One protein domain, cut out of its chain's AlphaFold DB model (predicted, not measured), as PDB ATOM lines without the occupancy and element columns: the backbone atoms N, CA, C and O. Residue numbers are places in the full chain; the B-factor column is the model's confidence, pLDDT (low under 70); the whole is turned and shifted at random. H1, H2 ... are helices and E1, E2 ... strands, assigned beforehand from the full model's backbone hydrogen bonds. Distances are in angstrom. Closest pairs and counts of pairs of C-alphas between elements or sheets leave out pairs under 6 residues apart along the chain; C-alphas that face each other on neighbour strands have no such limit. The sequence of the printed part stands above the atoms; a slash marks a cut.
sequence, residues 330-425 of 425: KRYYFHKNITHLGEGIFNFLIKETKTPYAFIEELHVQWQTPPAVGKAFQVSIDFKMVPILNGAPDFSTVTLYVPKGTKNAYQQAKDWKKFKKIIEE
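AT A GLANCE: This is residues 330 to 425 of the 425 residues of an uncharacterized protein of Flavobacteriaceae bacterium (UniProt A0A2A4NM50). Little here is regular: a small parallel sheet, order E1 E2 E3 E4, has H2 over one edge, with H1 and long loops beyond; residues 379 to 386 stick out. The 96 printed residues, 27 in named elements, run E1 H1 E2 E3 H2 E4, mixed in class. The whole is compact, radius of gyration of the C-alphas 14.3 A, spanning 45 by 32 by 20 A.

IN THESE COORDINATES: Find C-alpha 331 at (31.213, -35.277, 53.157), where E1, residues 331 to 334, begins; E2 is 362 to 365, E3 399 to 402, and E4, residues 421 to 424, ends with C-alpha 424 at (24.415, -41.422, 40.030). H1 is 345 to 349, H2 407 to 412.

HOW THE PARTS SIT: Look at N 364 of E2 and O 332 of E1, within hydrogen-bond range at 2.8 A. H2 is on the sheet over E4, height 9.6 A; H1 is not on it. E1, H1, E2 and E3, H2, E4 are strand-helix-strand units, crossovers right-handed. H1 has 0 of 1 O i to N i+4 pairs within range, 1 of 2 O i to N i+3.

THE WHOLE: The printed part has no cut; links H1 to E2 and E2 to E3 are long. Residues 351 to 359 and 374 to 392 have pLDDT under 70.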
ATOM      1  N   LYS A 330      34.498 -34.966  55.912       89.25
ATOM      2  CA  LYS A 330      34.235 -36.277  55.293       89.25
ATOM      3  C   LYS A 330      33.301 -36.208  54.095       89.25
ATOM      4  O   LYS A 330      33.511 -36.927  53.121       89.25
ATOM      5  N   ARG A 331      32.263 -35.373  54.179       92.69
ATOM      6  CA  ARG A 331      31.213 -35.277  53.157       92.69
ATOM      7  C   ARG A 331      30.959 -33.835  52.756       92.69
ATOM      8  O   ARG A 331      30.668 -32.993  53.608       92.69
ATOM      9  N   TYR A 332      31.032 -33.558  51.460       94.62
ATOM     10  CA  TYR A 332      30.703 -32.250  50.893       94.62
ATOM     11  C   TYR A 332      29.463 -32.334  50.011       94.62
ATOM     12  O   TYR A 332      29.360 -33.231  49.181       94.62
ATOM     13  N   TYR A 333      28.561 -31.361  50.140       97.12
ATOM     14  CA  TYR A 333      27.370 -31.237  49.296       97.12
ATOM     15  C   TYR A 333      27.365 -29.885  48.591       97.12
ATOM     16  O   TYR A 333      27.148 -28.840  49.215       97.12
ATOM     17  N   PHE A 334      27.599 -29.907  47.281       97.25
ATOM     18  CA  PHE A 334      27.600 -28.729  46.425       97.25
ATOM     19  C   PHE A 334      26.287 -28.647  45.640       97.25
ATOM     20  O   PHE A 334      25.910 -29.565  44.911       97.25
ATOM     21  N   HIS A 335      25.581 -27.525  45.778       97.50
ATOM     22  CA  HIS A 335      24.338 -27.287  45.050       97.50
ATOM     23  C   HIS A 335      24.592 -26.643  43.681       97.50
ATOM     24  O   HIS A 335      25.598 -25.978  43.446       97.50
ATOM     25  N   LYS A 336      23.616 -26.780  42.780       95.94
ATOM     26  CA  LYS A 336      23.721 -26.358  41.371       95.94
ATOM     27  C   LYS A 336      23.880 -24.849  41.137       95.94
ATOM     28  O   LYS A 336      24.258 -24.449  40.043       95.94
ATOM     29  N   ASN A 337      23.560 -24.015  42.131       95.88
ATOM     30  CA  ASN A 337      23.607 -22.550  41.983       95.88
ATOM     31  C   ASN A 337      25.031 -21.986  42.116       95.88
ATOM     32  O   ASN A 337      25.237 -20.801  41.872       95.88
ATOM     33  N   ILE A 338      26.010 -22.802  42.515       96.38
ATOM     34  CA  ILE A 338      27.412 -22.395  42.550       96.38
ATOM     35  C   ILE A 338      27.896 -22.261  41.097       96.38
ATOM     36  O   ILE A 338      28.018 -23.250  40.378       96.38
ATOM     37  N   THR A 339      28.150 -21.035  40.647       92.94
ATOM     38  CA  THR A 339      28.585 -20.716  39.277       92.94
ATOM     39  C   THR A 339      30.093 -20.495  39.172       92.94
ATOM     40  O   THR A 339      30.639 -20.519  38.070       92.94
ATOM     41  N   HIS A 340      30.787 -20.310  40.301       93.81
ATOM     42  CA  HIS A 340      32.235 -20.124  40.342       93.81
ATOM     43  C   HIS A 340      32.907 -21.033  41.375       93.81
ATOM     44  O   HIS A 340      32.680 -20.897  42.581       93.81
ATOM     45  N   LEU A 341      33.787 -21.907  40.883       93.19
ATOM     46  CA  LEU A 341      34.706 -22.721  41.674       93.19
ATOM     47  C   LEU A 341      36.125 -22.160  41.534       93.19
ATOM     48  O   LEU A 341      36.723 -22.228  40.454       93.19
ATOM     49  N   GLY A 342      36.650 -21.601  42.624       90.00
ATOM     50  CA  GLY A 342      37.997 -21.050  42.680       90.00
ATOM     51  C   GLY A 342      39.087 -22.083  42.386       90.00
ATOM     52  O   GLY A 342      38.889 -23.295  42.463       90.00
ATOM     53  N   GLU A 343      40.271 -21.594  42.036       85.75
ATOM     54  CA  GLU A 343      41.436 -22.449  41.816       85.75
ATOM     55  C   GLU A 343      41.780 -23.272  43.067       85.75
ATOM     56  O   GLU A 343      41.609 -22.823  44.201       85.75
ATOM     57  N   GLY A 344      42.233 -24.511  42.860       82.94
ATOM     58  CA  GLY A 344      42.591 -25.416  43.950       82.94
ATOM     59  C   GLY A 344      41.434 -25.723  44.901       82.94
ATOM     60  O   GLY A 344      41.680 -26.050  46.062       82.94
ATOM     61  N   ILE A 345      40.181 -25.623  44.428       87.31
ATOM     62  CA  ILE A 345      39.000 -25.980  45.220       87.31
ATOM     63  C   ILE A 345      39.098 -27.409  45.748       87.31
ATOM     64  O   ILE A 345      38.691 -27.640  46.872       87.31
ATOM     65  N   PHE A 346      39.705 -28.328  44.986       85.75
ATOM     66  CA  PHE A 346      39.922 -29.731  45.348       85.75
ATOM     67  C   PHE A 346      41.208 -29.987  46.149       85.75
ATOM     68  O   PHE A 346      41.575 -31.139  46.356       85.75
ATOM     69  N   ASN A 347      41.915 -28.959  46.629       80.75
ATOM     70  CA  ASN A 347      43.152 -29.182  47.386       80.75
ATOM     71  C   ASN A 347      42.913 -29.797  48.781       80.75
ATOM     72  O   ASN A 347      43.862 -30.244  49.417       80.75
ATOM     73  N   PHE A 348      41.662 -29.897  49.239       76.81
ATOM     74  CA  PHE A 348      41.295 -30.744  50.384       76.81
ATOM     75  C   PHE A 348      41.515 -32.248  50.131       76.81
ATOM     76  O   PHE A 348      41.468 -33.038  51.067       76.81
ATOM     77  N   LEU A 349      41.755 -32.658  48.880       76.31
ATOM     78  CA  LEU A 349      42.107 -34.031  48.504       76.31
ATOM     79  C   LEU A 349      43.608 -34.335  48.631       76.31
ATOM     80  O   LEU A 349      44.028 -35.455  48.337       76.31
ATOM     81  N   ILE A 350      44.448 -33.351  48.972       73.25
ATOM     82  CA  ILE A 350      45.890 -33.584  49.108       73.25
ATOM     83  C   ILE A 350      46.130 -34.400  50.382       73.25
ATOM     84  O   ILE A 350      45.706 -34.012  51.469       73.25
ATOM     85  N   LYS A 351      46.818 -35.537  50.246       66.31
ATOM     86  CA  LYS A 351      47.208 -36.377  51.386       66.31
ATOM     87  C   LYS A 351      48.285 -35.670  52.212       66.31
ATOM     88  O   LYS A 351      49.286 -35.224  51.653       66.31
ATOM     89  N   GLU A 352      48.126 -35.602  53.536       63.25
ATOM     90  CA  GLU A 352      49.232 -35.184  54.407       63.25
ATOM     91  C   GLU A 352      50.309 -36.278  54.411       63.25
ATOM     92  O   GLU A 352      50.017 -37.459  54.575       63.25
ATOM     93  N   THR A 353      51.579 -35.891  54.292       56.16
ATOM     94  CA  THR A 353      52.742 -36.802  54.224       56.16
ATOM     95  C   THR A 353      52.901 -37.736  55.431       56.16
ATOM     96  O   THR A 353      53.650 -38.706  55.359       56.16
ATOM     97  N   LYS A 354      52.188 -37.469  56.534       52.72
ATOM     98  CA  LYS A 354      52.169 -38.283  57.759       52.72
ATOM     99  C   LYS A 354      50.817 -38.952  58.044       52.72
ATOM    100  O   LYS A 354      50.700 -39.630  59.062       52.72
ATOM    101  N   THR A 355      49.807 -38.795  57.183       45.53
ATOM    102  CA  THR A 355      48.510 -39.475  57.342       45.53
ATOM    103  C   THR A 355      48.135 -40.233  56.066       45.53
ATOM    104  O   THR A 355      48.110 -39.636  54.993       45.53
ATOM    105  N   PRO A 356      47.788 -41.527  56.144       40.84
ATOM    106  CA  PRO A 356      47.580 -42.359  54.956       40.84
ATOM    107  C   PRO A 356      46.330 -42.025  54.114       40.84
ATOM    108  O   PRO A 356      46.186 -42.574  53.020       40.84
ATOM    109  N   TYR A 357      45.445 -41.125  54.559       47.22
ATOM    110  CA  TYR A 357      44.154 -40.879  53.909       47.22
ATOM    111  C   TYR A 357      43.853 -39.387  53.731       47.22
ATOM    112  O   TYR A 357      44.116 -38.581  54.621       47.22
ATOM    113  N   ALA A 358      43.253 -39.038  52.587       53.88
ATOM    114  CA  ALA A 358      42.439 -37.831  52.497       53.88
ATOM    115  C   ALA A 358      41.207 -38.050  53.390       53.88
ATOM    116  O   ALA A 358      40.600 -39.117  53.343       53.88
ATOM    117  N   PHE A 359      40.857 -37.076  54.227       67.94
ATOM    118  CA  PHE A 359      39.745 -37.218  55.180       67.94
ATOM    119  C   PHE A 359      38.369 -37.243  54.508       67.94
ATOM    120  O   PHE A 359      37.393 -37.637  55.142       67.94
ATOM    121  N   ILE A 360      38.284 -36.816  53.246       81.88
ATOM    122  CA  ILE A 360      37.047 -36.866  52.480       81.88
ATOM    123  C   ILE A 360      36.763 -38.280  51.963       81.88
ATOM    124  O   ILE A 360      37.611 -38.950  51.376       81.88
ATOM    125  N   GLU A 361      35.515 -38.685  52.132       88.12
ATOM    126  CA  GLU A 361      34.974 -39.958  51.674       88.12
ATOM    127  C   GLU A 361      34.019 -39.724  50.489       88.12
ATOM    128  O   GLU A 361      34.057 -40.461  49.497       88.12
ATOM    129  N   GLU A 362      33.211 -38.655  50.549       93.75
ATOM    130  CA  GLU A 362      32.123 -38.406  49.597       93.75
ATOM    131  C   GLU A 362      32.029 -36.941  49.156       93.75
ATOM    132  O   GLU A 362      32.082 -36.003  49.960       93.75
ATOM    133  N   LEU A 363      31.829 -36.745  47.853       95.25
ATOM    134  CA  LEU A 363      31.484 -35.460  47.259       95.25
ATOM    135  C   LEU A 363      30.166 -35.612  46.502       95.25
ATOM    136  O   LEU A 363      30.106 -36.323  45.505       95.25
ATOM    137  N   HIS A 364      29.132 -34.917  46.955       97.94
ATOM    138  CA  HIS A 364      27.819 -34.876  46.324       97.94
ATOM    139  C   HIS A 364      27.654 -33.572  45.562       97.94
ATOM    140  O   HIS A 364      27.895 -32.485  46.101       97.94
ATOM    141  N   VAL A 365      27.220 -33.662  44.309       97.62
ATOM    142  CA  VAL A 365      27.065 -32.498  43.441       97.62
ATOM    143  C   VAL A 365      25.723 -32.496  42.721       97.62
ATOM    144  O   VAL A 365      25.186 -33.540  42.377       97.62
ATOM    145  N   GLN A 366      25.174 -31.305  42.467       97.69
ATOM    146  CA  GLN A 366      23.842 -31.153  41.858       97.69
ATOM    147  C   GLN A 366      23.849 -30.545  40.447       97.69
ATOM    148  O   GLN A 366      22.781 -30.268  39.893       97.69
ATOM    149  N   TRP A 367      25.017 -30.278  39.857       97.38
ATOM    150  CA  TRP A 367      25.070 -29.720  38.505       97.38
ATOM    151  C   TRP A 367      24.736 -30.779  37.456       97.38
ATOM    152  O   TRP A 367      25.280 -31.877  37.468       97.38
ATOM    153  N   GLN A 368      23.879 -30.416  36.502       96.12
ATOM    154  CA  GLN A 368      23.576 -31.266  35.342       96.12
ATOM    155  C   GLN A 368      24.748 -31.331  34.352       96.12
ATOM    156  O   GLN A 368      24.891 -32.280  33.589       96.12
ATOM    157  N   THR A 369      25.606 -30.311  34.375       94.12
ATOM    158  CA  THR A 369      26.828 -30.236  33.580       94.12
ATOM    159  C   THR A 369      27.987 -29.898  34.513       94.12
ATOM    160  O   THR A 369      27.882 -28.909  35.243       94.12
ATOM    161  N   PRO A 370      29.085 -30.675  34.512       93.50
ATOM    162  CA  PRO A 370      30.227 -30.422  35.385       93.50
ATOM    163  C   PRO A 370      30.788 -29.008  35.156       93.50
ATOM    164  O   PRO A 370      31.203 -28.694  34.037       93.50
ATOM    165  N   PRO A 371      30.828 -28.139  36.185       92.56
ATOM    166  CA  PRO A 371      31.337 -26.782  36.031       92.56
ATOM    167  C   PRO A 371      32.857 -26.778  35.834       92.56
ATOM    168  O   PRO A 371      33.575 -27.655  36.329       92.56
ATOM    169  N   ALA A 372      33.364 -25.759  35.140       87.62
ATOM    170  CA  ALA A 372      34.799 -25.529  35.033       87.62
ATOM    171  C   ALA A 372      35.388 -25.119  36.392       87.62
ATOM    172  O   ALA A 372      34.799 -24.320  37.121       87.62
ATOM    173  N   VAL A 373      36.576 -25.637  36.703       83.00
ATOM    174  CA  VAL A 373      37.351 -25.251  37.887       83.00
ATOM    175  C   VAL A 373      38.439 -24.279  37.464       83.00
ATOM    176  O   VAL A 373      39.173 -24.558  36.520       83.00
ATOM    177  N   GLY A 374      38.555 -23.153  38.173       68.88
ATOM    178  CA  GLY A 374      39.619 -22.178  37.953       68.88
ATOM    179  C   GLY A 374      39.527 -21.444  36.609       68.88
ATOM    180  O   GLY A 374      39.929 -21.941  35.560       68.88
ATOM    181  N   LYS A 375      39.098 -20.180  36.650       45.09
ATOM    182  CA  LYS A 375      39.550 -19.165  35.689       45.09
ATOM    183  C   LYS A 375      40.151 -17.987  36.462       45.09
ATOM    184  O   LYS A 375      39.469 -17.409  37.299       45.09
ATOM    185  N   ALA A 376      41.418 -17.707  36.124       34.00
ATOM    186  CA  ALA A 376      42.316 -16.606  36.499       34.00
ATOM    187  C   ALA A 376      42.514 -16.322  38.002       34.00
ATOM    188  O   ALA A 376      41.700 -15.661  38.631       34.00
ATOM    189  N   PHE A 377      43.649 -16.760  38.554       31.88
ATOM    190  CA  PHE A 377      44.786 -15.890  38.897       31.88
ATOM    191  C   PHE A 377      45.930 -16.810  39.364       31.88
ATOM    192  O   PHE A 377      45.783 -17.480  40.373       31.88
ATOM    193  N   GLN A 378      47.063 -16.857  38.668       29.91
ATOM    194  CA  GLN A 378      48.277 -17.444  39.240       29.91
ATOM    195  C   GLN A 378      48.870 -16.424  40.210       29.91
ATOM    196  O   GLN A 378      49.267 -15.343  39.786       29.91
ATOM    197  N   VAL A 379      48.941 -16.761  41.494       30.53
ATOM    198  CA  VAL A 379      49.901 -16.135  42.406       30.53
ATOM    199  C   VAL A 379      50.517 -17.255  43.227       30.53
ATOM    200  O   VAL A 379      49.839 -17.905  44.018       30.53
ATOM    201  N   SER A 380      51.801 -17.498  42.993       35.41
ATOM    202  CA  SER A 380      52.666 -18.252  43.892       35.41
ATOM    203  C   SER A 380      52.775 -17.489  45.211       35.41
ATOM    204  O   SER A 380      53.223 -16.342  45.199       35.41
ATOM    205  N   ILE A 381      52.387 -18.096  46.332       36.50
ATOM    206  CA  ILE A 381      52.668 -17.541  47.659       36.50
ATOM    207  C   ILE A 381      53.335 -18.618  48.510       36.50
ATOM    208  O   ILE A 381      52.835 -19.734  48.644       36.50
ATOM    209  N   ASP A 382      54.494 -18.241  49.037       35.41
ATOM    210  CA  ASP A 382      55.344 -18.978  49.959       35.41
ATOM    211  C   ASP A 382      54.768 -18.849  51.386       35.41
ATOM    212  O   ASP A 382      54.608 -17.738  51.896       35.41
ATOM    213  N   PHE A 383      54.407 -19.966  52.027       41.03
ATOM    214  CA  PHE A 383      53.862 -19.999  53.391       41.03
ATOM    215  C   PHE A 383      54.894 -20.591  54.354       41.03
ATOM    216  O   PHE A 383      55.135 -21.795  54.358       41.03
ATOM    217  N   LYS A 384      55.460 -19.761  55.240       34.94
ATOM    218  CA  LYS A 384      56.419 -20.205  56.271       34.94
ATOM    219  C   LYS A 384      55.806 -20.745  57.574       34.94
ATOM    220  O   LYS A 384      56.567 -21.051  58.484       34.94
ATOM    221  N   MET A 385      54.486 -20.916  57.705       36.12
ATOM    222  CA  MET A 385      53.884 -21.441  58.953       36.12
ATOM    223  C   MET A 385      52.752 -22.459  58.761       36.12
ATOM    224  O   MET A 385      51.837 -22.533  59.571       36.12
ATOM    225  N   VAL A 386      52.815 -23.283  57.717       43.91
ATOM    226  CA  VAL A 386      51.834 -24.351  57.489       43.91
ATOM    227  C   VAL A 386      52.595 -25.630  57.138       43.91
ATOM    228  O   VAL A 386      53.577 -25.538  56.397       43.91
ATOM    229  N   PRO A 387      52.227 -26.823  57.653       42.41
ATOM    230  CA  PRO A 387      52.797 -28.062  57.143       42.41
ATOM    231  C   PRO A 387      52.574 -28.092  55.634       42.41
ATOM    232  O   PRO A 387      51.437 -28.114  55.164       42.41
ATOM    233  N   ILE A 388      53.672 -28.024  54.884       44.97
ATOM    234  CA  ILE A 388      53.643 -27.991  53.429       44.97
ATOM    235  C   ILE A 388      52.950 -29.280  52.978       44.97
ATOM    236  O   ILE A 388      53.500 -30.377  53.121       44.97
ATOM    237  N   LEU A 389      51.718 -29.154  52.478       51.16
ATOM    238  CA  LEU A 389      51.001 -30.224  51.794       51.16
ATOM    239  C   LEU A 389      51.719 -30.469  50.460       51.16
ATOM    240  O   LEU A 389      51.312 -29.993  49.406       51.16
ATOM    241  N   ASN A 390      52.847 -31.170  50.528       50.94
ATOM    242  CA  ASN A 390      53.611 -31.603  49.370       50.94
ATOM    243  C   ASN A 390      52.875 -32.781  48.720       50.94
ATOM    244  O   ASN A 390      53.066 -33.929  49.115       50.94
ATOM    245  N   GLY A 391      52.003 -32.505  47.748       60.84
ATOM    246  CA  GLY A 391      51.320 -33.556  46.995       60.84
ATOM    247  C   GLY A 391      50.267 -33.046  46.014       60.84
ATOM    248  O   GLY A 391      49.699 -31.970  46.179       60.84
ATOM    249  N   ALA A 392      49.989 -33.843  44.982       67.25
ATOM    250  CA  ALA A 392      48.837 -33.626  44.113       67.25
ATOM    251  C   ALA A 392      47.547 -34.140  44.795       67.25
ATOM    252  O   ALA A 392      47.608 -35.138  45.516       67.25
ATOM    253  N   PRO A 393      46.383 -33.506  44.556       74.75
ATOM    254  CA  PRO A 393      45.075 -34.023  44.963       74.75
ATOM    255  C   PRO A 393      44.868 -35.495  44.555       74.75
ATOM    256  O   PRO A 393      44.960 -35.816  43.367       74.75
ATOM    257  N   ASP A 394      44.557 -36.382  45.509       81.88
ATOM    258  CA  ASP A 394      44.220 -37.781  45.213       81.88
ATOM    259  C   ASP A 394      42.701 -37.974  45.132       81.88
ATOM    260  O   ASP A 394      41.995 -38.076  46.130       81.88
ATOM    261  N   PHE A 395      42.198 -38.052  43.904       85.62
ATOM    262  CA  PHE A 395      40.780 -38.253  43.605       85.62
ATOM    263  C   PHE A 395      40.336 -39.721  43.703       85.62
ATOM    264  O   PHE A 395      39.146 -40.014  43.593       85.62
ATOM    265  N   SER A 396      41.271 -40.668  43.846       81.62
ATOM    266  CA  SER A 396      40.971 -42.101  43.760       81.62
ATOM    267  C   SER A 396      40.270 -42.667  44.991       81.62
ATOM    268  O   SER A 396      39.633 -43.714  44.885       81.62
ATOM    269  N   THR A 397      40.358 -41.979  46.130       82.19
ATOM    270  CA  THR A 397      39.770 -42.410  47.403       82.19
ATOM    271  C   THR A 397      38.362 -41.867  47.637       82.19
ATOM    272  O   THR A 397      37.709 -42.293  48.583       82.19
ATOM    273  N   VAL A 398      37.883 -40.945  46.797       90.12
ATOM    274  CA  VAL A 398      36.610 -40.243  46.998       90.12
ATOM    275  C   VAL A 398      35.531 -40.798  46.080       90.12
ATOM    276  O   VAL A 398      35.740 -40.956  44.875       90.12
ATOM    277  N   THR A 399      34.351 -41.047  46.645       95.06
ATOM    278  CA  THR A 399      33.144 -41.337  45.866       95.06
ATOM    279  C   THR A 399      32.502 -40.021  45.431       95.06
ATOM    280  O   THR A 399      32.118 -39.210  46.271       95.06
ATOM    281  N   LEU A 400      32.394 -39.798  44.122       96.81
ATOM    282  CA  LEU A 400      31.670 -38.663  43.553       96.81
ATOM    283  C   LEU A 400      30.234 -39.089  43.229       96.81
ATOM    284  O   LEU A 400      30.024 -39.955  42.379       96.81
ATOM    285  N   TYR A 401      29.260 -38.455  43.870       98.44
ATOM    286  CA  TYR A 401      27.841 -38.614  43.574       98.44
ATOM    287  C   TYR A 401      27.366 -37.466  42.682       98.44
ATOM    288  O   TYR A 401      27.548 -36.295  43.022       98.44
ATOM    289  N   VAL A 402      26.795 -37.803  41.526       98.44
ATOM    290  CA  VAL A 402      26.344 -36.859  40.488       98.44
ATOM    291  C   VAL A 402      24.861 -37.077  40.174       98.44
ATOM    292  O   VAL A 402      24.351 -38.165  40.435       98.44
ATOM    293  N   PRO A 403      24.147 -36.110  39.568       98.25
ATOM    294  CA  PRO A 403      22.744 -36.312  39.216       98.25
ATOM    295  C   PRO A 403      22.541 -37.455  38.210       98.25
ATOM    296  O   PRO A 403      23.366 -37.655  37.312       98.25
ATOM    297  N   LYS A 404      21.410 -38.162  38.304       97.88
ATOM    298  CA  LYS A 404      20.993 -39.177  37.313       97.88
ATOM    299  C   LYS A 404      21.144 -38.716  35.860       97.88
ATOM    300  O   LYS A 404      20.715 -37.620  35.503       97.88
ATOM    301  N   GLY A 405      21.719 -39.579  35.021       97.56
ATOM    302  CA  GLY A 405      21.942 -39.335  33.593       97.56
ATOM    303  C   GLY A 405      23.168 -38.475  33.258       97.56
ATOM    304  O   GLY A 405      23.406 -38.200  32.082       97.56
ATOM    305  N   THR A 406      23.959 -38.046  34.248       98.12
ATOM    306  CA  THR A 406      25.097 -37.132  34.030       98.12
ATOM    307  C   THR A 406      26.466 -37.804  34.129       98.12
ATOM    308  O   THR A 406      27.477 -37.173  33.804       98.12
ATOM    309  N   LYS A 407      26.545 -39.089  34.511       97.62
ATOM    310  CA  LYS A 407      27.818 -39.791  34.759       97.62
ATOM    311  C   LYS A 407      28.816 -39.668  33.610       97.62
ATOM    312  O   LYS A 407      29.984 -39.366  33.850       97.62
ATOM    313  N   ASN A 408      28.362 -39.847  32.369       96.94
ATOM    314  CA  ASN A 408      29.231 -39.765  31.193       96.94
ATOM    315  C   ASN A 408      29.838 -38.356  31.024       96.94
ATOM    316  O   ASN A 408      31.032 -38.217  30.769       96.94
ATOM    317  N   ALA A 409      29.055 -37.296  31.263       97.00
ATOM    318  CA  ALA A 409      29.550 -35.920  31.190       97.00
ATOM    319  C   ALA A 409      30.668 -35.664  32.217       97.00
ATOM    320  O   ALA A 409      31.705 -35.081  31.889       97.00
ATOM    321  N   TYR A 410      30.500 -36.158  33.447       96.88
ATOM    322  CA  TYR A 410      31.520 -36.060  34.495       96.88
ATOM    323  C   TYR A 410      32.779 -36.888  34.190       96.88
ATOM    324  O   TYR A 410      33.885 -36.422  34.455       96.88
ATOM    325  N   GLN A 411      32.636 -38.066  33.572       96.25
ATOM    326  CA  GLN A 411      33.762 -38.912  33.145       96.25
ATOM    327  C   GLN A 411      34.604 -38.298  32.015       96.25
ATOM    328  O   GLN A 411      35.758 -38.683  31.836       96.25
ATOM    329  N   GLN A 412      34.062 -37.336  31.264       95.62
ATOM    330  CA  GLN A 412      34.771 -36.666  30.168       95.62
ATOM    331  C   GLN A 412      35.354 -35.301  30.571       95.62
ATOM    332  O   GLN A 412      36.340 -34.843  29.986       95.62
ATOM    333  N   ALA A 413      34.787 -34.644  31.585       93.50
ATOM    334  CA  ALA A 413      35.183 -33.295  31.976       93.50
ATOM    335  C   ALA A 413      36.573 -33.240  32.643       93.50
ATOM    336  O   ALA A 413      36.896 -34.036  33.520       93.50
ATOM    337  N   LYS A 414      37.401 -32.258  32.252       89.06
ATOM    338  CA  LYS A 414      38.845 -32.144  32.567       89.06
ATOM    339  C   LYS A 414      39.234 -32.462  34.020       89.06
ATOM    340  O   LYS A 414      40.139 -33.270  34.230       89.06
ATOM    341  N   ASP A 415      38.610 -31.799  34.990       86.94
ATOM    342  CA  ASP A 415      38.946 -31.944  36.414       86.94
ATOM    343  C   ASP A 415      38.111 -33.010  37.127       86.94
ATOM    344  O   ASP A 415      38.552 -33.565  38.127       86.94
ATOM    345  N   TRP A 416      36.953 -33.354  36.569       92.25
ATOM    346  CA  TRP A 416      36.003 -34.304  37.147       92.25
ATOM    347  C   TRP A 416      36.279 -35.756  36.741       92.25
ATOM    348  O   TRP A 416      36.077 -36.668  37.537       92.25
ATOM    349  N   LYS A 417      36.864 -35.986  35.562       92.88
ATOM    350  CA  LYS A 417      37.286 -37.319  35.097       92.88
ATOM    351  C   LYS A 417      38.350 -37.979  35.980       92.88
ATOM    352  O   LYS A 417      38.663 -39.150  35.800       92.88
ATOM    353  N   LYS A 418      38.953 -37.213  36.896       90.88
ATOM    354  CA  LYS A 418      39.965 -37.685  37.846       90.88
ATOM    355  C   LYS A 418      39.352 -38.571  38.945       90.88
ATOM    356  O   LYS A 418      40.065 -39.405  39.499       90.88
ATOM    357  N   PHE A 419      38.057 -38.427  39.243       92.75
ATOM    358  CA  PHE A 419      37.348 -39.281  40.201       92.75
ATOM    359  C   PHE A 419      37.150 -40.691  39.631       92.75
ATOM    360  O   PHE A 419      36.527 -40.866  38.585       92.75
ATOM    361  N   LYS A 420      37.662 -41.714  40.329       91.56
ATOM    362  CA  LYS A 420      37.581 -43.114  39.865       91.56
ATOM    363  C   LYS A 420      36.216 -43.757  40.119       91.56
ATOM    364  O   LYS A 420      35.801 -44.630  39.361       91.56
ATOM    365  N   LYS A 421      35.521 -43.340  41.181       95.38
ATOM    366  CA  LYS A 421      34.221 -43.882  41.583       95.38
ATOM    367  C   LYS A 421      33.152 -42.801  41.443       95.38
ATOM    368  O   LYS A 421      33.065 -41.912  42.283       95.38
ATOM    369  N   ILE A 422      32.363 -42.892  40.371       97.06
ATOM    370  CA  ILE A 422      31.256 -41.972  40.071       97.06
ATOM    371  C   ILE A 422      29.936 -42.744  40.115       97.06
ATOM    372  O   ILE A 422      29.750 -43.705  39.354       97.06
ATOM    373  N   ILE A 423      29.043 -42.324  41.010       97.88
ATOM    374  CA  ILE A 423      27.713 -42.896  41.245       97.88
ATOM    375  C   ILE A 423      26.662 -41.846  40.893       97.88
ATOM    376  O   ILE A 423      26.854 -40.662  41.150       97.88
ATOM    377  N   GLU A 424      25.567 -42.282  40.281       97.31
ATOM    378  CA  GLU A 424      24.415 -41.422  40.030       97.31
ATOM    379  C   GLU A 424      23.421 -41.521  41.191       97.31
ATOM    380  O   GLU A 424      23.101 -42.634  41.615       97.31
ATOM    381  N   GLU A 425      22.926 -40.381  41.677       93.69
ATOM    382  CA  GLU A 425      21.888 -40.287  42.717       93.69
ATOM    383  C   GLU A 425      20.694 -39.415  42.308       93.69
ATOM    384  O   GLU A 425      20.868 -38.447  41.522       93.69
TER     385      GLU A 425